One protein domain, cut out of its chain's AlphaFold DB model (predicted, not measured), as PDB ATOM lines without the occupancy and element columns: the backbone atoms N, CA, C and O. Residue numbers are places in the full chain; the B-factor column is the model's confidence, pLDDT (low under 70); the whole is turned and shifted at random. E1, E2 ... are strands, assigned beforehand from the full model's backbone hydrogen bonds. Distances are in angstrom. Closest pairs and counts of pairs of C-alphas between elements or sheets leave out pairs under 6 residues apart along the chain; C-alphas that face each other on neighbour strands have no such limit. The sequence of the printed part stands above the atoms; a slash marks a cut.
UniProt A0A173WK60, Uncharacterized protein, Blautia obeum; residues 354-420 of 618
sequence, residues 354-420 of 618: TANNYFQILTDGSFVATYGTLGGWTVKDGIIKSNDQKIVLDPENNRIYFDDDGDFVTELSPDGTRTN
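What this domain is: This is residues 354 to 420 of the 618 residues of an uncharacterized protein of Blautia obeum (UniProt A0A173WK60). This is a long, thin ribbon of strands in one twisted layer: the backbone zigzags from strand to strand through E4 to E10, and the row of strands makes the longest axis. A second, smaller sheet of E1, E2 and E3 sits at the E4 end of the row, joined to it by a single residue. The printed part has 67 residues with ten named strands, E1 to E10 in chain order, and no named helix; the class is all strand. Both sheets are antiparallel and ordered as along the chain. The whole is loose, with a radius of gyration of the C-alphas of 13.8 A, and elongated, spanning 42 by 26 by 16 A.

How they stand to each other: Start at residues 354 to 356, E1, and go on to E2, residues 359 to 361, and E3, residues 367 to 369; they form a meander, each strand the antiparallel neighbour of the one before. Look at N 355 and O 359, 3.0 A apart, for the hairpin of E1 and E2, and at N 360 and O 368, 2.9 A, for that of E2 and E3. E4, residues 371 to 374, and E3 meet only through their link. A second meander runs from E4 through E5, residues 377 to 380, E6, residues 383 to 385, E7, residues 392 to 394, E8, residues 399 to 401, and E9, residues 410 to 413, to E10, residues 416 to 419. Its successive strands form hairpins, with these pairs within hydrogen-bond range: N 374 and O 377, 2.8 A; N 378 and O 385, 2.8 A; N 393 and O 384, 2.8 A; N 394 and O 399, 2.9 A; N 412 and O 400, 2.9 A; N 411 and O 418, 2.8 A. E4 and E10 are its edge strands, and they are apart. From edge to edge the strands' lines turn by 82 degrees. Between the sheets, the closest C-alphas of E3 and E5 are those of Ala 369 and Val 379, 7.4 A apart.

Where its parts are: Find C-alpha 354 at (2.732, 38.693, 51.866), where E1 begins. E4 begins at C-alpha 371, (-4.698, 46.651, 44.462), and is 9.8 A long from first to last C-alpha; E5 is 9.9 A long. E9 and E10 are 9.8 A each, and E10 ends at C-alpha 419, (-4.021, 56.445, 17.091).

The domain as a whole: The two C-alphas farthest apart, those of Thr 363 and Asn 420, are 43.1 A apart. The printed part has no cut and no long link; E6 to E7 and E8 to E9 are short, the others tight. The mean pLDDT of the printed part is 82.5; look for values under 70 at residue 354, residues 404 to 408, residue 416 and residues 418 to 420.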
ATOM      1  N   THR A 354       4.096  38.429  52.328       67.19
ATOM      2  CA  THR A 354       2.732  38.693  51.866       67.19
ATOM      3  C   THR A 354       2.026  39.540  52.921       67.19
ATOM      4  O   THR A 354       1.707  39.036  53.995       67.19
ATOM      5  N   ALA A 355       1.785  40.826  52.644       71.88
ATOM      6  CA  ALA A 355       0.959  41.647  53.536       71.88
ATOM      7  C   ALA A 355      -0.511  41.199  53.461       71.88
ATOM      8  O   ALA A 355      -1.201  41.109  54.473       71.88
ATOM      9  N   ASN A 356      -0.969  40.890  52.246       73.44
ATOM     10  CA  ASN A 356      -2.215  40.202  51.916       73.44
ATOM     11  C   ASN A 356      -2.103  39.645  50.480       73.44
ATOM     12  O   ASN A 356      -1.053  39.755  49.846       73.44
ATOM     13  N   ASN A 357      -3.187  39.092  49.933       79.69
ATOM     14  CA  ASN A 357      -3.200  38.568  48.560       79.69
ATOM     15  C   ASN A 357      -3.050  39.644  47.465       79.69
ATOM     16  O   ASN A 357      -2.917  39.291  46.302       79.69
ATOM     17  N   TYR A 358      -3.065  40.930  47.822       84.25
ATOM     18  CA  TYR A 358      -2.977  42.055  46.892       84.25
ATOM     19  C   TYR A 358      -1.628  42.782  46.918       84.25
ATOM     20  O   TYR A 358      -1.334  43.491  45.961       84.25
ATOM     21  N   PHE A 359      -0.820  42.641  47.977       85.69
ATOM     22  CA  PHE A 359       0.515  43.238  48.080       85.69
ATOM     23  C   PHE A 359       1.535  42.252  48.663       85.69
ATOM     24  O   PHE A 359       1.395  41.780  49.799       85.69
ATOM     25  N   GLN A 360       2.581  41.970  47.887       86.62
ATOM     26  CA  GLN A 360       3.621  40.991  48.206       86.62
ATOM     27  C   GLN A 360       5.011  41.553  47.902       86.62
ATOM     28  O   GLN A 360       5.207  42.154  46.852       86.62
ATOM     29  N   ILE A 361       5.980  41.307  48.784       86.19
ATOM     30  CA  ILE A 361       7.413  41.465  48.506       86.19
ATOM     31  C   ILE A 361       7.979  40.064  48.276       86.19
ATOM     32  O   ILE A 361       7.878  39.200  49.152       86.19
ATOM     33  N   LEU A 362       8.531  39.827  47.091       84.19
ATOM     34  CA  LEU A 362       9.060  38.539  46.663       84.19
ATOM     35  C   LEU A 362      10.482  38.312  47.191       84.19
ATOM     36  O   LEU A 362      11.182  39.228  47.621       84.19
ATOM     37  N   THR A 363      10.927  37.056  47.150       79.56
ATOM     38  CA  THR A 363      12.236  36.630  47.676       79.56
ATOM     39  C   THR A 363      13.429  37.250  46.949       79.56
ATOM     40  O   THR A 363      14.520  37.292  47.508       79.56
ATOM     41  N   ASP A 364      13.241  37.696  45.706       80.44
ATOM     42  CA  ASP A 364      14.254  38.376  44.894       80.44
ATOM     43  C   ASP A 364      14.295  39.901  45.127       80.44
ATOM     44  O   ASP A 364      15.107  40.598  44.523       80.44
ATOM     45  N   GLY A 365      13.441  40.418  46.019       77.62
ATOM     46  CA  GLY A 365      13.320  41.841  46.332       77.62
ATOM     47  C   GLY A 365      12.367  42.616  45.420       77.62
ATOM     48  O   GLY A 365      12.171  43.811  45.645       77.62
ATOM     49  N   SER A 366      11.757  41.971  44.420       83.81
ATOM     50  CA  SER A 366      10.672  42.567  43.633       83.81
ATOM     51  C   SER A 366       9.354  42.586  44.425       83.81
ATOM     52  O   SER A 366       9.262  42.024  45.520       83.81
ATOM     53  N   PHE A 367       8.324  43.262  43.914       86.38
ATOM     54  CA  PHE A 367       7.011  43.306  44.561       86.38
ATOM     55  C   PHE A 367       5.875  43.089  43.561       86.38
ATOM     56  O   PHE A 367       5.999  43.406  42.381       86.38
ATOM     57  N   VAL A 368       4.754  42.575  44.063       87.56
ATOM     58  CA  VAL A 368       3.496  42.407  43.329       87.56
ATOM     59  C   VAL A 368       2.434  43.256  44.015       87.56
ATOM     60  O   VAL A 368       2.234  43.129  45.224       87.56
ATOM     61  N   ALA A 369       1.765  44.119  43.249       89.31
ATOM     62  CA  ALA A 369       0.653  44.940  43.714       89.31
ATOM     63  C   ALA A 369      -0.543  44.789  42.764       89.31
ATOM     64  O   ALA A 369      -0.514  45.280  41.640       89.31
ATOM     65  N   THR A 370      -1.595  44.115  43.220       90.44
ATOM     66  CA  THR A 370      -2.842  43.927  42.459       90.44
ATOM     67  C   THR A 370      -3.867  45.009  42.795       90.44
ATOM     68  O   THR A 370      -4.672  45.368  41.945       90.44
ATOM     69  N   TYR A 371      -3.830  45.558  44.013       90.19
ATOM     70  CA  TYR A 371      -4.698  46.651  44.462       90.19
ATOM     71  C   TYR A 371      -3.902  47.680  45.266       90.19
ATOM     72  O   TYR A 371      -3.038  47.309  46.062       90.19
ATOM     73  N   GLY A 372      -4.228  48.964  45.120       89.75
ATOM     74  CA  GLY A 372      -3.649  50.029  45.941       89.75
ATOM     75  C   GLY A 372      -3.576  51.376  45.235       89.75
ATOM     76  O   GLY A 372      -4.298  51.627  44.272       89.75
ATOM     77  N   THR A 373      -2.694  52.246  45.725       88.25
ATOM     78  CA  THR A 373      -2.375  53.522  45.081       88.25
ATOM     79  C   THR A 373      -0.864  53.709  44.933       88.25
ATOM     80  O   THR A 373      -0.101  53.380  45.841       88.25
ATOM     81  N   LEU A 374      -0.417  54.245  43.793       88.56
ATOM     82  CA  LEU A 374       0.989  54.525  43.482       88.56
ATOM     83  C   LEU A 374       1.144  55.992  43.070       88.56
ATOM     84  O   LEU A 374       0.712  56.386  41.995       88.56
ATOM     85  N   GLY A 375       1.732  56.830  43.931       86.50
ATOM     86  CA  GLY A 375       1.906  58.259  43.622       86.50
ATOM     87  C   GLY A 375       0.586  59.003  43.355       86.50
ATOM     88  O   GLY A 375       0.570  59.991  42.629       86.50
ATOM     89  N   GLY A 376      -0.522  58.507  43.915       87.50
ATOM     90  CA  GLY A 376      -1.883  58.978  43.656       87.50
ATOM     91  C   GLY A 376      -2.664  58.081  42.696       87.50
ATOM     92  O   GLY A 376      -3.858  57.924  42.905       87.50
ATOM     93  N   TRP A 377      -1.998  57.432  41.736       93.19
ATOM     94  CA  TRP A 377      -2.633  56.604  40.705       93.19
ATOM     95  C   TRP A 377      -3.261  55.355  41.307       93.19
ATOM     96  O   TRP A 377      -2.736  54.800  42.269       93.19
ATOM     97  N   THR A 378      -4.366  54.893  40.736       92.44
ATOM     98  CA  THR A 378      -5.083  53.714  41.230       92.44
ATOM     99  C   THR A 378      -4.499  52.450  40.617       92.44
ATOM    100  O   THR A 378      -4.355  52.366  39.403       92.44
ATOM    101  N   VAL A 379      -4.202  51.455  41.452       92.94
ATOM    102  CA  VAL A 379      -3.887  50.086  41.030       92.94
ATOM    103  C   VAL A 379      -5.098  49.212  41.333       92.94
ATOM    104  O   VAL A 379      -5.539  49.158  42.486       92.94
ATOM    105  N   LYS A 380      -5.642  48.539  40.320       91.12
ATOM    106  CA  LYS A 380      -6.771  47.615  40.462       91.12
ATOM    107  C   LYS A 380      -6.624  46.462  39.480       91.12
ATOM    108  O   LYS A 380      -6.444  46.699  38.292       91.12
ATOM    109  N   ASP A 381      -6.697  45.236  39.988       91.38
ATOM    110  CA  ASP A 381      -6.494  44.008  39.210       91.38
ATOM    111  C   ASP A 381      -5.166  44.014  38.417       91.38
ATOM    112  O   ASP A 381      -5.057  43.443  37.344       91.38
ATOM    113  N   GLY A 382      -4.133  44.683  38.950       90.38
ATOM    114  CA  GLY A 382      -2.825  44.842  38.293       90.38
ATOM    115  C   GLY A 382      -2.752  45.948  37.230       90.38
ATOM    116  O   GLY A 382      -1.653  46.295  36.800       90.38
ATOM    117  N   ILE A 383      -3.882  46.557  36.861       92.31
ATOM    118  CA  ILE A 383      -3.954  47.710  35.955       92.31
ATOM    119  C   ILE A 383      -3.684  48.991  36.745       92.31
ATOM    120  O   ILE A 383      -4.242  49.189  37.830       92.31
ATOM    121  N   ILE A 384      -2.856  49.884  36.196       93.31
ATOM    122  CA  ILE A 384      -2.528  51.175  36.817       93.31
ATOM    123  C   ILE A 384      -3.197  52.300  36.027       93.31
ATOM    124  O   ILE A 384      -2.938  52.449  34.836       93.31
ATOM    125  N   LYS A 385      -4.029  53.112  36.690       91.94
ATOM    126  CA  LYS A 385      -4.740  54.250  36.090       91.94
ATOM    127  C   LYS A 385      -4.382  55.571  36.763       91.94
ATOM    128  O   LYS A 385      -4.383  55.651  37.996       91.94
ATOM    129  N   SER A 386      -4.132  56.617  35.976       92.00
ATOM    130  CA  SER A 386      -4.018  57.988  36.490       92.00
ATOM    131  C   SER A 386      -5.334  58.461  37.124       92.00
ATOM    132  O   SER A 386      -6.401  57.893  36.894       92.00
ATOM    133  N   ASN A 387      -5.275  59.509  37.951       84.38
ATOM    134  CA  ASN A 387      -6.443  59.998  38.707       84.38
ATOM    135  C   ASN A 387      -7.571  60.527  37.820       84.38
ATOM    136  O   ASN A 387      -8.736  60.447  38.191       84.38
ATOM    137  N   ASP A 388      -7.202  61.090  36.679       83.19
ATOM    138  CA  ASP A 388      -8.100  61.570  35.636       83.19
ATOM    139  C   ASP A 388      -8.406  60.491  34.591       83.19
ATOM    140  O   ASP A 388      -8.997  60.803  33.572       83.19
ATOM    141  N   GLN A 389      -7.966  59.248  34.823       75.25
ATOM    142  CA  GLN A 389      -8.118  58.086  33.940       75.25
ATOM    143  C   GLN A 389      -7.515  58.228  32.537       75.25
ATOM    144  O   GLN A 389      -7.579  57.281  31.764       75.25
ATOM    145  N   LYS A 390      -6.821  59.333  32.249       84.38
ATOM    146  CA  LYS A 390      -6.216  59.615  30.944       84.38
ATOM    147  C   LYS A 390      -5.014  58.755  30.597       84.38
ATOM    148  O   LYS A 390      -4.586  58.788  29.453       84.38
ATOM    149  N   ILE A 391      -4.411  58.061  31.560       89.88
ATOM    150  CA  ILE A 391      -3.314  57.123  31.312       89.88
ATOM    151  C   ILE A 391      -3.653  55.806  31.985       89.88
ATOM    152  O   ILE A 391      -3.867  55.757  33.200       89.88
ATOM    153  N   VAL A 392      -3.640  54.736  31.199       90.69
ATOM    154  CA  VAL A 392      -3.856  53.373  31.677       90.69
ATOM    155  C   VAL A 392      -2.683  52.500  31.244       90.69
ATOM    156  O   VAL A 392      -2.386  52.393  30.056       90.69
ATOM    157  N   LEU A 393      -2.019  51.876  32.216       92.12
ATOM    158  CA  LEU A 393      -1.022  50.830  31.996       92.12
ATOM    159  C   LEU A 393      -1.712  49.478  32.174       92.12
ATOM    160  O   LEU A 393      -2.107  49.129  33.291       92.12
ATOM    161  N   ASP A 394      -1.859  48.745  31.075       90.38
ATOM    162  CA  ASP A 394      -2.548  47.462  31.001       90.38
ATOM    163  C   ASP A 394      -1.539  46.345  30.687       90.38
ATOM    164  O   ASP A 394      -1.285  46.019  29.521       90.38
ATOM    165  N   PRO A 395      -0.906  45.769  31.725       90.06
ATOM    166  CA  PRO A 395       0.044  44.684  31.537       90.06
ATOM    167  C   PRO A 395      -0.620  43.380  31.076       90.06
ATOM    168  O   PRO A 395       0.076  42.535  30.523       90.06
ATOM    169  N   GLU A 396      -1.931  43.196  31.277       89.25
ATOM    170  CA  GLU A 396      -2.648  41.985  30.852       89.25
ATOM    171  C   GLU A 396      -2.712  41.907  29.324       89.25
ATOM    172  O   GLU A 396      -2.418  40.864  28.738       89.25
ATOM    173  N   ASN A 397      -2.997  43.038  28.676       87.25
ATOM    174  CA  ASN A 397      -3.070  43.130  27.218       87.25
ATOM    175  C   ASN A 397      -1.776  43.645  26.559       87.25
ATOM    176  O   ASN A 397      -1.736  43.780  25.336       87.25
ATOM    177  N   ASN A 398      -0.716  43.905  27.338       89.81
ATOM    178  CA  ASN A 398       0.542  44.536  26.906       89.81
ATOM    179  C   ASN A 398       0.339  45.905  26.235       89.81
ATOM    180  O   ASN A 398       0.954  46.195  25.207       89.81
ATOM    181  N   ARG A 399      -0.535  46.745  26.798       88.69
ATOM    182  CA  ARG A 399      -0.945  48.020  26.192       88.69
ATOM    183  C   ARG A 399      -0.774  49.204  27.137       88.69
ATOM    184  O   ARG A 399      -0.855  49.080  28.360       88.69
ATOM    185  N   ILE A 400      -0.555  50.373  26.543       90.56
ATOM    186  CA  ILE A 400      -0.676  51.670  27.216       90.56
ATOM    187  C   ILE A 400      -1.732  52.478  26.478       90.56
ATOM    188  O   ILE A 400      -1.609  52.678  25.269       90.56
ATOM    189  N   TYR A 401      -2.725  52.964  27.213       87.12
ATOM    190  CA  TYR A 401      -3.809  53.771  26.666       87.12
ATOM    191  C   TYR A 401      -3.733  55.213  27.154       87.12
ATOM    192  O   TYR A 401      -3.386  55.464  28.314       87.12
ATOM    193  N   PHE A 402      -4.114  56.133  26.270       85.81
ATOM    194  CA  PHE A 402      -4.203  57.561  26.550       85.81
ATOM    195  C   PHE A 402      -5.610  58.116  26.249       85.81
ATOM    196  O   PHE A 402      -5.755  58.782  25.228       85.81
ATOM    197  N   ASP A 403      -6.644  57.817  27.058       76.19
ATOM    198  CA  ASP A 403      -7.979  58.454  26.948       76.19
ATOM    199  C   ASP A 403      -8.949  58.135  28.117       76.19
ATOM    200  O   ASP A 403      -8.683  57.223  28.897       76.19
ATOM    201  N   ASP A 404     -10.070  58.869  28.209       60.94
ATOM    202  CA  ASP A 404     -11.116  58.828  29.258       60.94
ATOM    203  C   ASP A 404     -12.325  57.906  28.923       60.94
ATOM    204  O   ASP A 404     -12.970  57.398  29.838       60.94
ATOM    205  N   ASP A 405     -12.613  57.599  27.644       60.25
ATOM    206  CA  ASP A 405     -13.965  57.141  27.231       60.25
ATOM    207  C   ASP A 405     -14.079  55.738  26.581       60.25
ATOM    208  O   ASP A 405     -15.099  55.393  25.985       60.25
ATOM    209  N   GLY A 406     -13.085  54.862  26.744       60.06
ATOM    210  CA  GLY A 406     -13.199  53.436  26.376       60.06
ATOM    211  C   GLY A 406     -12.911  53.086  24.910       60.06
ATOM    212  O   GLY A 406     -12.568  51.935  24.643       60.06
ATOM    213  N   ASP A 407     -12.928  54.067  24.005       65.81
ATOM    214  CA  ASP A 407     -12.292  53.990  22.687       65.81
ATOM    215  C   ASP A 407     -10.942  54.713  22.760       65.81
ATOM    216  O   ASP A 407     -10.871  55.924  22.925       65.81
ATOM    217  N   PHE A 408      -9.837  53.974  22.704       65.06
ATOM    218  CA  PHE A 408      -8.514  54.546  22.955       65.06
ATOM    219  C   PHE A 408      -8.106  55.547  21.857       65.06
ATOM    220  O   PHE A 408      -7.886  55.153  20.712       65.06
ATOM    221  N   VAL A 409      -7.900  56.826  22.203       71.00
ATOM    222  CA  VAL A 409      -7.348  57.832  21.266       71.00
ATOM    223  C   VAL A 409      -5.953  57.450  20.791       71.00
ATOM    224  O   VAL A 409      -5.609  57.665  19.628       71.00
ATOM    225  N   THR A 410      -5.134  56.904  21.689       78.19
ATOM    226  CA  THR A 410      -3.825  56.338  21.359       78.19
ATOM    227  C   THR A 410      -3.574  55.086  22.185       78.19
ATOM    228  O   THR A 410      -3.668  55.108  23.412       78.19
ATOM    229  N   GLU A 411      -3.210  54.013  21.492       83.12
ATOM    230  CA  GLU A 411      -2.750  52.748  22.046       83.12
ATOM    231  C   GLU A 411      -1.291  52.530  21.629       83.12
ATOM    232  O   GLU A 411      -0.954  52.552  20.442       83.12
ATOM    233  N   LEU A 412      -0.420  52.295  22.612       82.81
ATOM    234  CA  LEU A 412       0.914  51.748  22.373       82.81
ATOM    235  C   LEU A 412       0.881  50.251  22.650       82.81
ATOM    236  O   LEU A 412       0.583  49.836  23.772       82.81
ATOM    237  N   SER A 413       1.219  49.461  21.633       82.62
ATOM    238  CA  SER A 413       1.252  48.002  21.691       82.62
ATOM    239  C   SER A 413       2.550  47.463  21.065       82.62
ATOM    240  O   SER A 413       3.249  48.203  20.363       82.62
ATOM    241  N   PRO A 414       2.887  46.176  21.266       76.50
ATOM    242  CA  PRO A 414       3.996  45.531  20.563       76.50
ATOM    243  C   PRO A 414       3.858  45.564  19.034       76.50
ATOM    244  O   PRO A 414       4.871  45.561  18.337       76.50
ATOM    245  N   ASP A 415       2.624  45.641  18.528       74.31
ATOM    246  CA  ASP A 415       2.302  45.671  17.096       74.31
ATOM    247  C   ASP A 415       2.368  47.090  16.499       74.31
ATOM    248  O   ASP A 415       2.164  47.283  15.301       74.31
ATOM    249  N   GLY A 416       2.690  48.093  17.324       69.62
ATOM    250  CA  GLY A 416       2.869  49.485  16.924       69.62
ATOM    251  C   GLY A 416       1.956  50.460  17.668       69.62
ATOM    252  O   GLY A 416       1.197  50.096  18.571       69.62
ATOM    253  N   THR A 417       2.060  51.731  17.278       74.56
ATOM    254  CA  THR A 417       1.199  52.810  17.774       74.56
ATOM    255  C   THR A 417      -0.056  52.885  16.918       74.56
ATOM    256  O   THR A 417       0.034  53.157  15.721       74.56
ATOM    257  N   ARG A 418      -1.223  52.698  17.532       69.25
ATOM    258  CA  ARG A 418      -2.521  52.950  16.900       69.25
ATOM    259  C   ARG A 418      -3.077  54.234  17.484       69.25
ATOM    260  O   ARG A 418      -3.142  54.375  18.701       69.25
ATOM    261  N   THR A 419      -3.440  55.183  16.638       69.50
ATOM    262  CA  THR A 419      -4.021  56.445  17.091       69.50
ATOM    263  C   THR A 419      -5.079  56.915  16.110       69.50
ATOM    264  O   THR A 419      -4.892  56.774  14.903       69.50
ATOM    265  N   ASN A 420      -6.174  57.472  16.629       62.09
ATOM    266  CA  ASN A 420      -7.194  58.119  15.801       62.09
ATOM    267  C   ASN A 420      -6.640  59.400  15.152       62.09
ATOM    268  O   ASN A 420      -7.003  59.729  14.027       62.09
TER     269      ASN A 420